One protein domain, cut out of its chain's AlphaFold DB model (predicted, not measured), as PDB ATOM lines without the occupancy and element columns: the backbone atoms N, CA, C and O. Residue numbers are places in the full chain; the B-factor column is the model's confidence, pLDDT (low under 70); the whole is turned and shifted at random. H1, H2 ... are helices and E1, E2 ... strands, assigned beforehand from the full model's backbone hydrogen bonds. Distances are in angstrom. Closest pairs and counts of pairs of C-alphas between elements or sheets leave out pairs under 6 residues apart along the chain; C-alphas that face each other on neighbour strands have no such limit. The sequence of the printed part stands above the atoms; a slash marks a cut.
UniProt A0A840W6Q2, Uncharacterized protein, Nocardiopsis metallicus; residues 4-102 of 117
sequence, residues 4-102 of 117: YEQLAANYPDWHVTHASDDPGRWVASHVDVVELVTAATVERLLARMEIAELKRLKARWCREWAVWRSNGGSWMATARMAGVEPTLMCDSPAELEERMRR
ATOM      1  N   TYR A   4     -19.536 -42.450  60.477       73.06
ATOM      2  CA  TYR A   4     -20.586 -42.802  59.522       73.06
ATOM      3  C   TYR A   4     -21.658 -41.705  59.392       73.06
ATOM      4  O   TYR A   4     -22.065 -41.366  58.285       73.06
ATOM      5  N   GLU A   5     -22.079 -41.093  60.502       74.81
ATOM      6  CA  GLU A   5     -23.024 -39.964  60.472       74.81
ATOM      7  C   GLU A   5     -22.424 -38.749  59.751       74.81
ATOM      8  O   GLU A   5     -23.108 -38.084  58.977       74.81
ATOM      9  N   GLN A   6     -21.126 -38.493  59.947       72.06
ATOM     10  CA  GLN A   6     -20.410 -37.433  59.238       72.06
ATOM     11  C   GLN A   6     -20.305 -37.712  57.730       72.06
ATOM     12  O   GLN A   6     -20.414 -36.784  56.928       72.06
ATOM     13  N   LEU A   7     -20.127 -38.979  57.338       78.62
ATOM     14  CA  LEU A   7     -20.145 -39.398  55.937       78.62
ATOM     15  C   LEU A   7     -21.504 -39.123  55.292       78.62
ATOM     16  O   LEU A   7     -21.560 -38.438  54.275       78.62
ATOM     17  N   ALA A   8     -22.588 -39.597  55.907       79.44
ATOM     18  CA  ALA A   8     -23.934 -39.424  55.367       79.44
ATOM     19  C   ALA A   8     -24.339 -37.943  55.249       79.44
ATOM     20  O   ALA A   8     -24.992 -37.561  54.282       79.44
ATOM     21  N   ALA A   9     -23.932 -37.103  56.207       81.56
ATOM     22  CA  ALA A   9     -24.246 -35.676  56.189       81.56
ATOM     23  C   ALA A   9     -23.433 -34.891  55.142       81.56
ATOM     24  O   ALA A   9     -23.981 -34.025  54.464       81.56
ATOM     25  N   ASN A  10     -22.134 -35.181  55.005       84.94
ATOM     26  CA  ASN A  10     -21.233 -34.387  54.160       84.94
ATOM     27  C   ASN A  10     -21.108 -34.906  52.722       84.94
ATOM     28  O   ASN A  10     -20.667 -34.157  51.849       84.94
ATOM     29  N   TYR A  11     -21.473 -36.166  52.481       87.81
ATOM     30  CA  TYR A  11     -21.353 -36.849  51.193       87.81
ATOM     31  C   TYR A  11     -22.678 -37.524  50.806       87.81
ATOM     32  O   TYR A  11     -22.706 -38.738  50.605       87.81
ATOM     33  N   PRO A  12     -23.787 -36.770  50.698       87.06
ATOM     34  CA  PRO A  12     -25.110 -37.349  50.453       87.06
ATOM     35  C   PRO A  12     -25.211 -38.088  49.109       87.06
ATOM     36  O   PRO A  12     -26.001 -39.018  48.979       87.06
ATOM     37  N   ASP A  13     -24.383 -37.709  48.131       90.12
ATOM     38  CA  ASP A  13     -24.341 -38.327  46.799       90.12
ATOM     39  C   ASP A  13     -23.432 -39.570  46.732       90.12
ATOM     40  O   ASP A  13     -23.338 -40.233  45.695       90.12
ATOM     41  N   TRP A  14     -22.745 -39.903  47.830       93.44
ATOM     42  CA  TRP A  14     -21.914 -41.096  47.924       93.44
ATOM     43  C   TRP A  14     -22.699 -42.255  48.533       93.44
ATOM     44  O   TRP A  14     -23.216 -42.175  49.646       93.44
ATOM     45  N   HIS A  15     -22.722 -43.386  47.835       92.75
ATOM     46  CA  HIS A  15     -23.269 -44.626  48.366       92.75
ATOM     47  C   HIS A  15     -22.170 -45.421  49.075       92.75
ATOM     48  O   HIS A  15     -21.218 -45.868  48.430       92.75
ATOM     49  N   VAL A  16     -22.311 -45.591  50.393       91.81
ATOM     50  CA  VAL A  16     -21.356 -46.285  51.269       91.81
ATOM     51  C   VAL A  16     -21.949 -47.604  51.761       91.81
ATOM     52  O   VAL A  16     -23.069 -47.641  52.263       91.81
ATOM     53  N   THR A  17     -21.187 -48.688  51.641       91.38
ATOM     54  CA  THR A  17     -21.582 -50.040  52.055       91.38
ATOM     55  C   THR A  17     -20.357 -50.875  52.451       91.38
ATOM     56  O   THR A  17     -19.215 -50.422  52.341       91.38
ATOM     57  N   HIS A  18     -20.577 -52.104  52.906       90.56
ATOM     58  CA  HIS A  18     -19.528 -53.111  53.053       90.56
ATOM     59  C   HIS A  18     -19.336 -53.894  51.749       90.56
ATOM     60  O   HIS A  18     -20.283 -54.099  50.987       90.56
ATOM     61  N   ALA A  19     -18.108 -54.342  51.484       89.44
ATOM     62  CA  ALA A  19     -17.828 -55.200  50.341       89.44
ATOM     63  C   ALA A  19     -18.508 -56.566  50.534       89.44
ATOM     64  O   ALA A  19     -18.494 -57.130  51.628       89.44
ATOM     65  N   SER A  20     -19.100 -57.107  49.470       86.12
ATOM     66  CA  SER A  20     -19.805 -58.393  49.526       86.12
ATOM     67  C   SER A  20     -18.864 -59.588  49.703       86.12
ATOM     68  O   SER A  20     -19.268 -60.606  50.258       86.12
ATOM     69  N   ASP A  21     -17.624 -59.464  49.234       88.56
ATOM     70  CA  ASP A  21     -16.570 -60.480  49.291       88.56
ATOM     71  C   ASP A  21     -15.716 -60.402  50.568       88.56
ATOM     72  O   ASP A  21     -15.084 -61.385  50.949       88.56
ATOM     73  N   ASP A  22     -15.713 -59.249  51.239       88.56
ATOM     74  CA  ASP A  22     -15.026 -59.010  52.507       88.56
ATOM     75  C   ASP A  22     -15.824 -57.997  53.347       88.56
ATOM     76  O   ASP A  22     -15.623 -56.785  53.215       88.56
ATOM     77  N   PRO A  23     -16.715 -58.462  54.243       83.19
ATOM     78  CA  PRO A  23     -17.505 -57.578  55.095       83.19
ATOM     79  C   PRO A  23     -16.665 -56.703  56.037       83.19
ATOM     80  O   PRO A  23     -17.176 -55.722  56.565       83.19
ATOM     81  N   GLY A  24     -15.378 -57.001  56.254       87.75
ATOM     82  CA  GLY A  24     -14.471 -56.122  56.999       87.75
ATOM     83  C   GLY A  24     -14.050 -54.875  56.212       87.75
ATOM     84  O   GLY A  24     -13.518 -53.924  56.788       87.75
ATOM     85  N   ARG A  25     -14.297 -54.852  54.899       92.88
ATOM     86  CA  ARG A  25     -13.907 -53.779  53.989       92.88
ATOM     87  C   ARG A  25     -15.088 -52.875  53.668       92.88
ATOM     88  O   ARG A  25     -16.139 -53.318  53.222       92.88
ATOM     89  N   TRP A  26     -14.871 -51.580  53.826       93.94
ATOM     90  CA  TRP A  26     -15.788 -50.533  53.407       93.94
ATOM     91  C   TRP A  26     -15.586 -50.178  51.937       93.94
ATOM     92  O   TRP A  26     -14.455 -50.170  51.438       93.94
ATOM     93  N   VAL A  27     -16.683 -49.837  51.271       94.00
ATOM     94  CA  VAL A  27     -16.744 -49.427  49.868       94.00
ATOM     95  C   VAL A  27     -17.629 -48.192  49.754       94.00
ATOM     96  O   VAL A  27     -18.711 -48.141  50.330       94.00
ATOM     97  N   ALA A  28     -17.174 -47.206  48.993       94.81
ATOM     98  CA  ALA A  28     -17.916 -46.013  48.644       94.81
ATOM     99  C   ALA A  28     -17.903 -45.815  47.125       94.81
ATOM    100  O   ALA A  28     -16.880 -46.014  46.461       94.81
ATOM    101  N   SER A  29     -19.049 -45.425  46.581       94.62
ATOM    102  CA  SER A  29     -19.252 -45.178  45.154       94.62
ATOM    103  C   SER A  29     -19.976 -43.857  44.942       94.62
ATOM    104  O   SER A  29     -20.780 -43.447  45.776       94.62
ATOM    105  N   HIS A  30     -19.683 -43.194  43.828       93.75
ATOM    106  CA  HIS A  30     -20.307 -41.938  43.433       93.75
ATOM    107  C   HIS A  30     -20.476 -41.937  41.917       93.75
ATOM    108  O   HIS A  30     -19.579 -42.374  41.201       93.75
ATOM    109  N   VAL A  31     -21.603 -41.431  41.414       92.44
ATOM    110  CA  VAL A  31     -21.956 -41.516  39.983       92.44
ATOM    111  C   VAL A  31     -20.913 -40.875  39.055       92.44
ATOM    112  O   VAL A  31     -20.604 -41.416  37.999       92.44
ATOM    113  N   ASP A  32     -20.315 -39.763  39.485       91.81
ATOM    114  CA  ASP A  32     -19.271 -39.046  38.736       91.81
ATOM    115  C   ASP A  32     -17.836 -39.554  39.020       91.81
ATOM    116  O   ASP A  32     -16.868 -38.965  38.532       91.81
ATOM    117  N   VAL A  33     -17.657 -40.592  39.847       91.50
ATOM    118  CA  VAL A  33     -16.337 -41.153  40.183       91.50
ATOM    119  C   VAL A  33     -16.257 -42.583  39.661       91.50
ATOM    120  O   VAL A  33     -16.927 -43.480  40.157       91.50
ATOM    121  N   VAL A  34     -15.405 -42.792  38.656       89.12
ATOM    122  CA  VAL A  34     -15.275 -44.085  37.958       89.12
ATOM    123  C   VAL A  34     -14.761 -45.195  38.881       89.12
ATOM    124  O   VAL A  34     -15.178 -46.344  38.769       89.12
ATOM    125  N   GLU A  35     -13.841 -44.866  39.786       90.62
ATOM    126  CA  GLU A  35     -13.206 -45.840  40.673       90.62
ATOM    127  C   GLU A  35     -13.961 -45.969  41.999       90.62
ATOM    128  O   GLU A  35     -14.235 -44.977  42.675       90.62
ATOM    129  N   LEU A  36     -14.230 -47.209  42.415       92.50
ATOM    130  CA  LEU A  36     -14.720 -47.489  43.763       92.50
ATOM    131  C   LEU A  36     -13.658 -47.112  44.797       92.50
ATOM    132  O   LEU A  36     -12.504 -47.537  44.719       92.50
ATOM    133  N   VAL A  37     -14.071 -46.372  45.821       94.62
ATOM    134  CA  VAL A  37     -13.210 -46.032  46.948       94.62
ATOM    135  C   VAL A  37     -13.376 -47.103  48.013       94.62
ATOM    136  O   VAL A  37     -14.469 -47.309  48.522       94.62
ATOM    137  N   THR A  38     -12.300 -47.793  48.374       95.00
ATOM    138  CA  THR A  38     -12.353 -48.866  49.379       95.00
ATOM    139  C   THR A  38     -11.415 -48.587  50.543       95.00
ATOM    140  O   THR A  38     -10.399 -47.907  50.373       95.00
ATOM    141  N   ALA A  39     -11.723 -49.096  51.736       94.31
ATOM    142  CA  ALA A  39     -10.840 -49.018  52.897       94.31
ATOM    143  C   ALA A  39     -11.192 -50.059  53.970       94.31
ATOM    144  O   ALA A  39     -12.321 -50.517  54.055       94.31
ATOM    145  N   ALA A  40     -10.231 -50.395  54.833       92.50
ATOM    146  CA  ALA A  40     -10.450 -51.317  55.956       92.50
ATOM    147  C   ALA A  40     -11.159 -50.671  57.165       92.50
ATOM    148  O   ALA A  40     -11.649 -51.375  58.036       92.50
ATOM    149  N   THR A  41     -11.192 -49.336  57.253       90.75
ATOM    150  CA  THR A  41     -11.886 -48.607  58.328       90.75
ATOM    151  C   THR A  41     -12.640 -47.418  57.750       90.75
ATOM    152  O   THR A  41     -12.288 -46.921  56.674       90.75
ATOM    153  N   VAL A  42     -13.651 -46.943  58.475       88.00
ATOM    154  CA  VAL A  42     -14.495 -45.817  58.054       88.00
ATOM    155  C   VAL A  42     -13.712 -44.499  57.978       88.00
ATOM    156  O   VAL A  42     -13.931 -43.704  57.072       88.00
ATOM    157  N   GLU A  43     -12.719 -44.286  58.843       89.38
ATOM    158  CA  GLU A  43     -11.868 -43.087  58.832       89.38
ATOM    159  C   GLU A  43     -10.958 -43.067  57.602       89.38
ATOM    160  O   GLU A  43     -10.792 -42.041  56.942       89.38
ATOM    161  N   ARG A  44     -10.384 -44.227  57.255       92.00
ATOM    162  CA  ARG A  44      -9.589 -44.373  56.028       92.00
ATOM    163  C   ARG A  44     -10.460 -44.239  54.786       92.00
ATOM    164  O   ARG A  44      -9.978 -43.722  53.780       92.00
ATOM    165  N   LEU A  45     -11.710 -44.702  54.849       92.81
ATOM    166  CA  LEU A  45     -12.674 -44.516  53.772       92.81
ATOM    167  C   LEU A  45     -12.948 -43.027  53.566       92.81
ATOM    168  O   LEU A  45     -12.767 -42.539  52.456       92.81
ATOM    169  N   LEU A  46     -13.272 -42.306  54.641       89.94
ATOM    170  CA  LEU A  46     -13.530 -40.869  54.620       89.94
ATOM    171  C   LEU A  46     -12.359 -40.089  54.011       89.94
ATOM    172  O   LEU A  46     -12.566 -39.318  53.080       89.94
ATOM    173  N   ALA A  47     -11.124 -40.342  54.452       89.81
ATOM    174  CA  ALA A  47      -9.949 -39.663  53.899       89.81
ATOM    175  C   ALA A  47      -9.754 -39.942  52.392       89.81
ATOM    176  O   ALA A  47      -9.352 -39.063  51.628       89.81
ATOM    177  N   ARG A  48     -10.042 -41.166  51.928       93.81
ATOM    178  CA  ARG A  48      -9.962 -41.509  50.497       93.81
ATOM    179  C   ARG A  48     -11.107 -40.888  49.694       93.81
ATOM    180  O   ARG A  48     -10.864 -40.424  48.580       93.81
ATOM    181  N   MET A  49     -12.311 -40.841  50.261       93.50
ATOM    182  CA  MET A  49     -13.466 -40.162  49.672       93.50
ATOM    183  C   MET A  49     -13.199 -38.665  49.532       93.50
ATOM    184  O   MET A  49     -13.419 -38.127  48.458       93.50
ATOM    185  N   GLU A  50     -12.617 -38.010  50.540       92.50
ATOM    186  CA  GLU A  50     -12.200 -36.602  50.464       92.50
ATOM    187  C   GLU A  50     -11.256 -36.335  49.284       92.50
ATOM    188  O   GLU A  50     -11.411 -35.351  48.557       92.50
ATOM    189  N   ILE A  51     -10.278 -37.217  49.061       93.88
ATOM    190  CA  ILE A  51      -9.339 -37.095  47.941       93.88
ATOM    191  C   ILE A  51     -10.061 -37.279  46.602       93.88
ATOM    192  O   ILE A  51      -9.817 -36.513  45.665       93.88
ATOM    193  N   ALA A  52     -10.918 -38.295  46.494       95.12
ATOM    194  CA  ALA A  52     -11.685 -38.565  45.282       95.12
ATOM    195  C   ALA A  52     -12.649 -37.412  44.961       95.12
ATOM    196  O   ALA A  52     -12.697 -36.941  43.828       95.12
ATOM    197  N   GLU A  53     -13.323 -36.889  45.978       95.44
ATOM    198  CA  GLU A  53     -14.253 -35.772  45.879       95.44
ATOM    199  C   GLU A  53     -13.546 -34.475  45.478       95.44
ATOM    200  O   GLU A  53     -13.986 -33.767  44.572       95.44
ATOM    201  N   LEU A  54     -12.375 -34.193  46.059       95.81
ATOM    202  CA  LEU A  54     -11.568 -33.050  45.643       95.81
ATOM    203  C   LEU A  54     -11.136 -33.163  44.176       95.81
ATOM    204  O   LEU A  54     -11.149 -32.164  43.454       95.81
ATOM    205  N   LYS A  55     -10.749 -34.360  43.718       96.19
ATOM    206  CA  LYS A  55     -10.420 -34.598  42.303       96.19
ATOM    207  C   LYS A  55     -11.641 -34.387  41.408       96.19
ATOM    208  O   LYS A  55     -11.506 -33.708  40.391       96.19
ATOM    209  N   ARG A  56     -12.810 -34.904  41.800       96.06
ATOM    210  CA  ARG A  56     -14.085 -34.732  41.087       96.06
ATOM    211  C   ARG A  56     -14.426 -33.255  40.922       96.06
ATOM    212  O   ARG A  56     -14.605 -32.792  39.797       96.06
ATOM    213  N   LEU A  57     -14.440 -32.497  42.020       96.31
ATOM    214  CA  LEU A  57     -14.751 -31.066  42.003       96.31
ATOM    215  C   LEU A  57     -13.749 -30.272  41.166       96.31
ATOM    216  O   LEU A  57     -14.154 -29.446  40.349       96.31
ATOM    217  N   LYS A  58     -12.447 -30.556  41.309       96.94
ATOM    218  CA  LYS A  58     -11.413 -29.937  40.471       96.94
ATOM    219  C   LYS A  58     -11.652 -30.216  38.994       96.94
ATOM    220  O   LYS A  58     -11.569 -29.286  38.206       96.94
ATOM    221  N   ALA A  59     -11.937 -31.458  38.613       95.81
ATOM    222  CA  ALA A  59     -12.176 -31.809  37.218       95.81
ATOM    223  C   ALA A  59     -13.421 -31.096  36.667       95.81
ATOM    224  O   ALA A  59     -13.359 -30.486  35.601       95.81
ATOM    225  N   ARG A  60     -14.519 -31.118  37.430       96.25
ATOM    226  CA  ARG A  60     -15.815 -30.562  37.031       96.25
ATOM    227  C   ARG A  60     -15.802 -29.042  36.885       96.25
ATOM    228  O   ARG A  60     -16.386 -28.530  35.939       96.25
ATOM    229  N   TRP A  61     -15.137 -28.342  37.801       95.50
ATOM    230  CA  TRP A  61     -15.224 -26.884  37.928       95.50
ATOM    231  C   TRP A  61     -13.929 -26.150  37.562       95.50
ATOM    232  O   TRP A  61     -13.814 -24.955  37.816       95.50
ATOM    233  N   CYS A  62     -12.930 -26.826  36.980       94.12
ATOM    234  CA  CYS A  62     -11.600 -26.237  36.762       94.12
ATOM    235  C   CYS A  62     -11.591 -24.948  35.928       94.12
ATOM    236  O   CYS A  62     -10.633 -24.179  36.020       94.12
ATOM    237  N   ARG A  63     -12.590 -24.716  35.075       94.00
ATOM    238  CA  ARG A  63     -12.625 -23.527  34.216       94.00
ATOM    239  C   ARG A  63     -13.044 -22.296  35.012       94.00
ATOM    240  O   ARG A  63     -12.406 -21.253  34.904       94.00
ATOM    241  N   GLU A  64     -14.061 -22.445  35.846       94.50
ATOM    242  CA  GLU A  64     -14.705 -21.374  36.600       94.50
ATOM    243  C   GLU A  64     -14.091 -21.181  37.991       94.50
ATOM    244  O   GLU A  64     -14.101 -20.066  38.516       94.50
ATOM    245  N   TRP A  65     -13.525 -22.241  38.576       96.44
ATOM    246  CA  TRP A  65     -13.082 -22.276  39.967       96.44
ATOM    247  C   TRP A  65     -11.717 -22.951  40.138       96.44
ATOM    248  O   TRP A  65     -11.385 -23.964  39.522       96.44
ATOM    249  N   ALA A  66     -10.908 -22.408  41.044       96.44
ATOM    250  CA  ALA A  66      -9.798 -23.129  41.655       96.44
ATOM    251  C   ALA A  66     -10.295 -23.753  42.964       96.44
ATOM    252  O   ALA A  66     -10.649 -23.007  43.865       96.44
ATOM    253  N   VAL A  67     -10.314 -25.083  43.085       97.50
ATOM    254  CA  VAL A  67     -10.837 -25.793  44.274       97.50
ATOM    255  C   VAL A  67      -9.700 -26.433  45.074       97.50
ATOM    256  O   VAL A  67      -8.808 -27.053  44.487       97.50
ATOM    257  N   TRP A  68      -9.711 -26.316  46.405       96.38
ATOM    258  CA  TRP A  68      -8.727 -26.954  47.292       96.38
ATOM    259  C   TRP A  68      -9.276 -27.227  48.703       96.38
ATOM    260  O   TRP A  68     -10.361 -26.783  49.070       96.38
ATOM    261  N   ARG A  69      -8.505 -27.978  49.501       93.81
ATOM    262  CA  ARG A  69      -8.740 -28.183  50.938       93.81
ATOM    263  C   ARG A  69      -7.764 -27.325  51.731       93.81
ATOM    264  O   ARG A  69      -6.577 -27.304  51.407       93.81
ATOM    265  N   SER A  70      -8.254 -26.617  52.743       91.88
ATOM    266  CA  SER A  70      -7.386 -25.912  53.688       91.88
ATOM    267  C   SER A  70      -6.762 -26.896  54.685       91.88
ATOM    268  O   SER A  70      -7.304 -27.973  54.934       91.88
ATOM    269  N   ASN A  71      -5.652 -26.503  55.318       84.00
ATOM    270  CA  ASN A  71      -5.036 -27.293  56.394       84.00
ATOM    271  C   ASN A  71      -5.952 -27.438  57.625       84.00
ATOM    272  O   ASN A  71      -5.767 -28.357  58.414       84.00
ATOM    273  N   GLY A  72      -6.931 -26.541  57.786       82.62
ATOM    274  CA  GLY A  72      -7.943 -26.600  58.845       82.62
ATOM    275  C   GLY A  72      -9.137 -27.497  58.516       82.62
ATOM    276  O   GLY A  72     -10.063 -27.574  59.312       82.62
ATOM    277  N   GLY A  73      -9.138 -28.159  57.353       85.25
ATOM    278  CA  GLY A  73     -10.222 -29.053  56.960       85.25
ATOM    279  C   GLY A  73     -11.454 -28.336  56.409       85.25
ATOM    280  O   GLY A  73     -12.536 -28.917  56.433       85.25
ATOM    281  N   SER A  74     -11.304 -27.124  55.864       92.50
ATOM    282  CA  SER A  74     -12.362 -26.420  55.118       92.50
ATOM    283  C   SER A  74     -12.257 -26.692  53.616       92.50
ATOM    284  O   SER A  74     -11.161 -26.858  53.066       92.50
ATOM    285  N   TRP A  75     -13.402 -26.728  52.941       95.88
ATOM    286  CA  TRP A  75     -13.510 -26.792  51.487       95.88
ATOM    287  C   TRP A  75     -13.489 -25.378  50.915       95.88
ATOM    288  O   TRP A  75     -14.286 -24.531  51.310       95.88
ATOM    289  N   MET A  76     -12.554 -25.123  50.004       96.81
ATOM    290  CA  MET A  76     -12.292 -23.792  49.473       96.81
ATOM    291  C   MET A  76     -12.452 -23.778  47.957       96.81
ATOM    292  O   MET A  76     -11.996 -24.700  47.274       96.81
ATOM    293  N   ALA A  77     -13.022 -22.698  47.428       96.75
ATOM    294  CA  ALA A  77     -13.006 -22.429  45.998       96.75
ATOM    295  C   ALA A  77     -12.806 -20.943  45.721       96.75
ATOM    296  O   ALA A  77     -13.510 -20.116  46.290       96.75
ATOM    297  N   THR A  78     -11.893 -20.605  44.813       94.94
ATOM    298  CA  THR A  78     -11.739 -19.235  44.313       94.94
ATOM    299  C   THR A  78     -12.248 -19.117  42.895       94.94
ATOM    300  O   THR A  78     -11.858 -19.906  42.029       94.94
ATOM    301  N   ALA A  79     -13.103 -18.124  42.667       94.19
ATOM    302  CA  ALA A  79     -13.648 -17.837  41.353       94.19
ATOM    303  C   ALA A  79     -12.541 -17.341  40.413       94.19
ATOM    304  O   ALA A  79     -11.699 -16.523  40.781       94.19
ATOM    305  N   ARG A  80     -12.565 -17.817  39.169       91.75
ATOM    306  CA  ARG A  80     -11.691 -17.365  38.070       91.75
ATOM    307  C   ARG A  80     -12.385 -16.346  37.159       91.75
ATOM    308  O   ARG A  80     -11.834 -15.955  36.135       91.75
ATOM    309  N   MET A  81     -13.596 -15.932  37.526       86.88
ATOM    310  CA  MET A  81     -14.483 -15.070  36.744       86.88
ATOM    311  C   MET A  81     -14.684 -13.727  37.449       86.88
ATOM    312  O   MET A  81     -14.751 -13.664  38.677       86.88
ATOM    313  N   ALA A  82     -14.808 -12.649  36.676       81.69
ATOM    314  CA  ALA A  82     -15.049 -11.315  37.217       81.69
ATOM    315  C   ALA A  82     -16.475 -11.172  37.789       81.69
ATOM    316  O   ALA A  82     -17.424 -11.740  37.255       81.69
ATOM    317  N   GLY A  83     -16.629 -10.375  38.854       78.69
ATOM    318  CA  GLY A  83     -17.936 -10.022  39.433       78.69
ATOM    319  C   GLY A  83     -18.559 -11.062  40.376       78.69
ATOM    320  O   GLY A  83     -19.650 -10.830  40.898       78.69
ATOM    321  N   VAL A  84     -17.870 -12.175  40.632       82.75
ATOM    322  CA  VAL A  84     -18.290 -13.252  41.546       82.75
ATOM    323  C   VAL A  84     -17.566 -13.132  42.892       82.75
ATOM    324  O   VAL A  84     -16.448 -12.615  42.948       82.75
ATOM    325  N   GLU A  85     -18.189 -13.599  43.984       75.25
ATOM    326  CA  GLU A  85     -17.508 -13.756  45.277       75.25
ATOM    327  C   GLU A  85     -16.160 -14.494  45.104       75.25
ATOM    328  O   GLU A  85     -16.137 -15.625  44.616       75.25
ATOM    329  N   PRO A  86     -15.019 -13.878  45.474       78.94
ATOM    330  CA  PRO A  86     -13.711 -14.359  45.055       78.94
ATOM    331  C   PRO A  86     -13.306 -15.640  45.760       78.94
ATOM    332  O   PRO A  86     -12.568 -16.413  45.165       78.94
ATOM    333  N   THR A  87     -13.761 -15.885  46.991       91.00
ATOM    334  CA  THR A  87     -13.386 -17.082  47.747       91.00
ATOM    335  C   THR A  87     -14.565 -17.590  48.560       91.00
ATOM    336  O   THR A  87     -15.021 -16.927  49.487       91.00
ATOM    337  N   LEU A  88     -15.009 -18.798  48.235       93.06
ATOM    338  CA  LEU A  88     -15.949 -19.581  49.018       93.06
ATOM    339  C   LEU A  88     -15.174 -20.411  50.046       93.06
ATOM    340  O   LEU A  88     -14.131 -20.988  49.730       93.06
ATOM    341  N   MET A  89     -15.714 -20.477  51.258       93.81
ATOM    342  CA  MET A  89     -15.256 -21.342  52.340       93.81
ATOM    343  C   MET A  89     -16.476 -22.051  52.913       93.81
ATOM    344  O   MET A  89     -17.423 -21.383  53.333       93.81
ATOM    345  N   CYS A  90     -16.441 -23.377  52.895       92.88
ATOM    346  CA  CYS A  90     -17.538 -24.242  53.311       92.88
ATOM    347  C   CYS A  90     -17.015 -25.391  54.172       92.88
ATOM    348  O   CYS A  90     -15.859 -25.813  54.041       92.88
ATOM    349  N   ASP A  91     -17.890 -25.933  55.011       90.62
ATOM    350  CA  ASP A  91     -17.540 -27.045  55.899       90.62
ATOM    351  C   ASP A  91     -17.674 -28.404  55.194       90.62
ATOM    352  O   ASP A  91     -17.034 -29.381  55.585       90.62
ATOM    353  N   SER A  92     -18.438 -28.462  54.097       91.44
ATOM    354  CA  SER A  92     -18.668 -29.677  53.309       91.44
ATOM    355  C   SER A  92     -18.439 -29.458  51.802       91.44
ATOM    356  O   SER A  92     -18.568 -28.332  51.308       91.44
ATOM    357  N   PRO A  93     -18.108 -30.522  51.041       93.69
ATOM    358  CA  PRO A  93     -17.951 -30.421  49.591       93.69
ATOM    359  C   PRO A  93     -19.290 -30.177  48.884       93.69
ATOM    360  O   PRO A  93     -19.324 -29.448  47.896       93.69
ATOM    361  N   ALA A  94     -20.388 -30.729  49.411       91.75
ATOM    362  CA  ALA A  94     -21.731 -30.536  48.870       91.75
ATOM    363  C   ALA A  94     -22.175 -29.065  48.954       91.75
ATOM    364  O   ALA A  94     -22.655 -28.499  47.971       91.75
ATOM    365  N   GLU A  95     -21.952 -28.418  50.103       92.06
ATOM    366  CA  GLU A  95     -22.218 -26.985  50.272       92.06
ATOM    367  C   GLU A  95     -21.349 -26.143  49.326       92.06
ATOM    368  O   GLU A  95     -21.855 -25.230  48.666       92.06
ATOM    369  N   LEU A  96     -20.056 -26.479  49.214       94.62
ATOM    370  CA  LEU A  96     -19.149 -25.794  48.299       94.62
ATOM    371  C   LEU A  96     -19.649 -25.894  46.852       94.62
ATOM    372  O   LEU A  96     -19.686 -24.889  46.145       94.62
ATOM    373  N   GLU A  97     -20.043 -27.087  46.403       94.50
ATOM    374  CA  GLU A  97     -20.529 -27.298  45.041       94.50
ATOM    375  C   GLU A  97     -21.836 -26.556  44.750       94.50
ATOM    376  O   GLU A  97     -21.968 -25.964  43.676       94.50
ATOM    377  N   GLU A  98     -22.781 -26.519  45.692       92.69
ATOM    378  CA  GLU A  98     -24.010 -25.738  45.521       92.69
ATOM    379  C   GLU A  98     -23.707 -24.237  45.394       92.69
ATOM    380  O   GLU A  98     -24.233 -23.572  44.496       92.69
ATOM    381  N   ARG A  99     -22.792 -23.701  46.214       92.69
ATOM    382  CA  ARG A  99     -22.370 -22.293  46.110       92.69
ATOM    383  C   ARG A  99     -21.585 -22.002  44.830       92.69
ATOM    384  O   ARG A  99     -21.766 -20.937  44.249       92.69
ATOM    385  N   MET A 100     -20.761 -22.935  44.347       93.44
ATOM    386  CA  MET A 100     -20.070 -22.799  43.054       93.44
ATOM    387  C   MET A 100     -21.036 -22.825  41.865       93.44
ATOM    388  O   MET A 100     -20.792 -22.154  40.861       93.44
ATOM    389  N   ARG A 101     -22.135 -23.582  41.976       92.88
ATOM    390  CA  ARG A 101     -23.206 -23.657  40.972       92.88
ATOM    391  C   ARG A 101     -24.051 -22.389  40.928       92.88
ATOM    392  O   ARG A 101     -24.523 -22.010  39.858       92.88
ATOM    393  N   ARG A 102     -24.253 -21.747  42.079       89.38
ATOM    394  CA  ARG A 102     -25.031 -20.510  42.230       89.38
ATOM    395  C   ARG A 102     -24.203 -19.436  42.938       89.38
ATOM    396  O   ARG A 102     -24.502 -19.093  44.084       89.38
TER     397      ARG A 102
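Overview. This is residues 4 to 102 of the 117 residues of an uncharacterized protein of Nocardiopsis metallicus (UniProt A0A840W6Q2). Two small three-stranded sheets, E1 E2 E3 and E4 E5 E6, are set one beyond the other along the longest axis, and one long helix, H2, bridges them, packing on the first sheet with residues 42 to 56 and on the second with residues 50 to 61. H3 packs on the second sheet beside H2, and the short H1 lies near residue 46 of H2. The printed part has 99 residues, with three named helices and six named strands in the order H1 E1 E2 E3 H2 E4 E5 E6 H3; each sheet runs in chain order, is antiparallel, and the class is mixed, helices and strands. The whole is compact, with a radius of gyration of the C-alphas of 14.5 A, yet only just elongated, spanning 51 by 26 by 19 A.

Arrangement. H1, residues 4 to 10, only grazes the sheet of E1, residues 15 to 18, E2, residues 26 to 30, and E3, residues 33 to 39. This sheet is a meander, each strand the antiparallel neighbour of the one before; N 17 and O 27 are 2.9 A apart, and N 28 and O 37 are 2.7 A apart, both within hydrogen-bond range. H2, residues 42 to 61, is on one face of it in two layers, at a height over the sheet of 9.5 A, over E2 and E3; the closest C-alphas of E3 and H2, those of Ala 39 and Leu 45, are 4.9 A apart. H1 and H2 are close but not clearly touching, with the C-alphas of Leu 7 and Leu 46 closest at 6.9 A. E4, residues 65 to 69, E5, residues 75 to 79, and E6, residues 87 to 90, form the second meander; N 68 and O 76 are 2.9 A apart, and N 88 and O 77 are 2.8 A apart. H2 and H3, residues 93 to 101, are on the same face of this sheet, again two layers: H2 over E4 at a height of 8.6 A, H3 over E5 and only just over E6, where 3 of its C-alphas fall, at a height of 8.7 A. H2, with residues 53 to 57 alone, only just touches H3, with 3 pairs of C-alphas within 8 A, the closest being those of Glu 53 and Pro 93 at 7.5 A; they run the same way at a shallow tilt of 11 degrees. In H1, H2 and H3 every O i to N i+4 pair is within hydrogen-bond range.

Along the chain. H1 begins at C-alpha 4, (-20.586, -42.802, 59.522). H2 measures 27.6 A from C-alpha 42 at (-14.495, -45.817, 58.054) to C-alpha 61 at (-15.224, -26.884, 37.928). E3 measures 15.9 A, and H3 12.2 A, ending at C-alpha 101, (-23.206, -23.657, 40.972).

Size, cuts and confidence. The C-alphas of Asp 21 and Gly 83, the two farthest apart, are 51.4 A apart. The printed part has no cut and no long link. Its mean pLDDT is 90.7, and no printed residue is under 70.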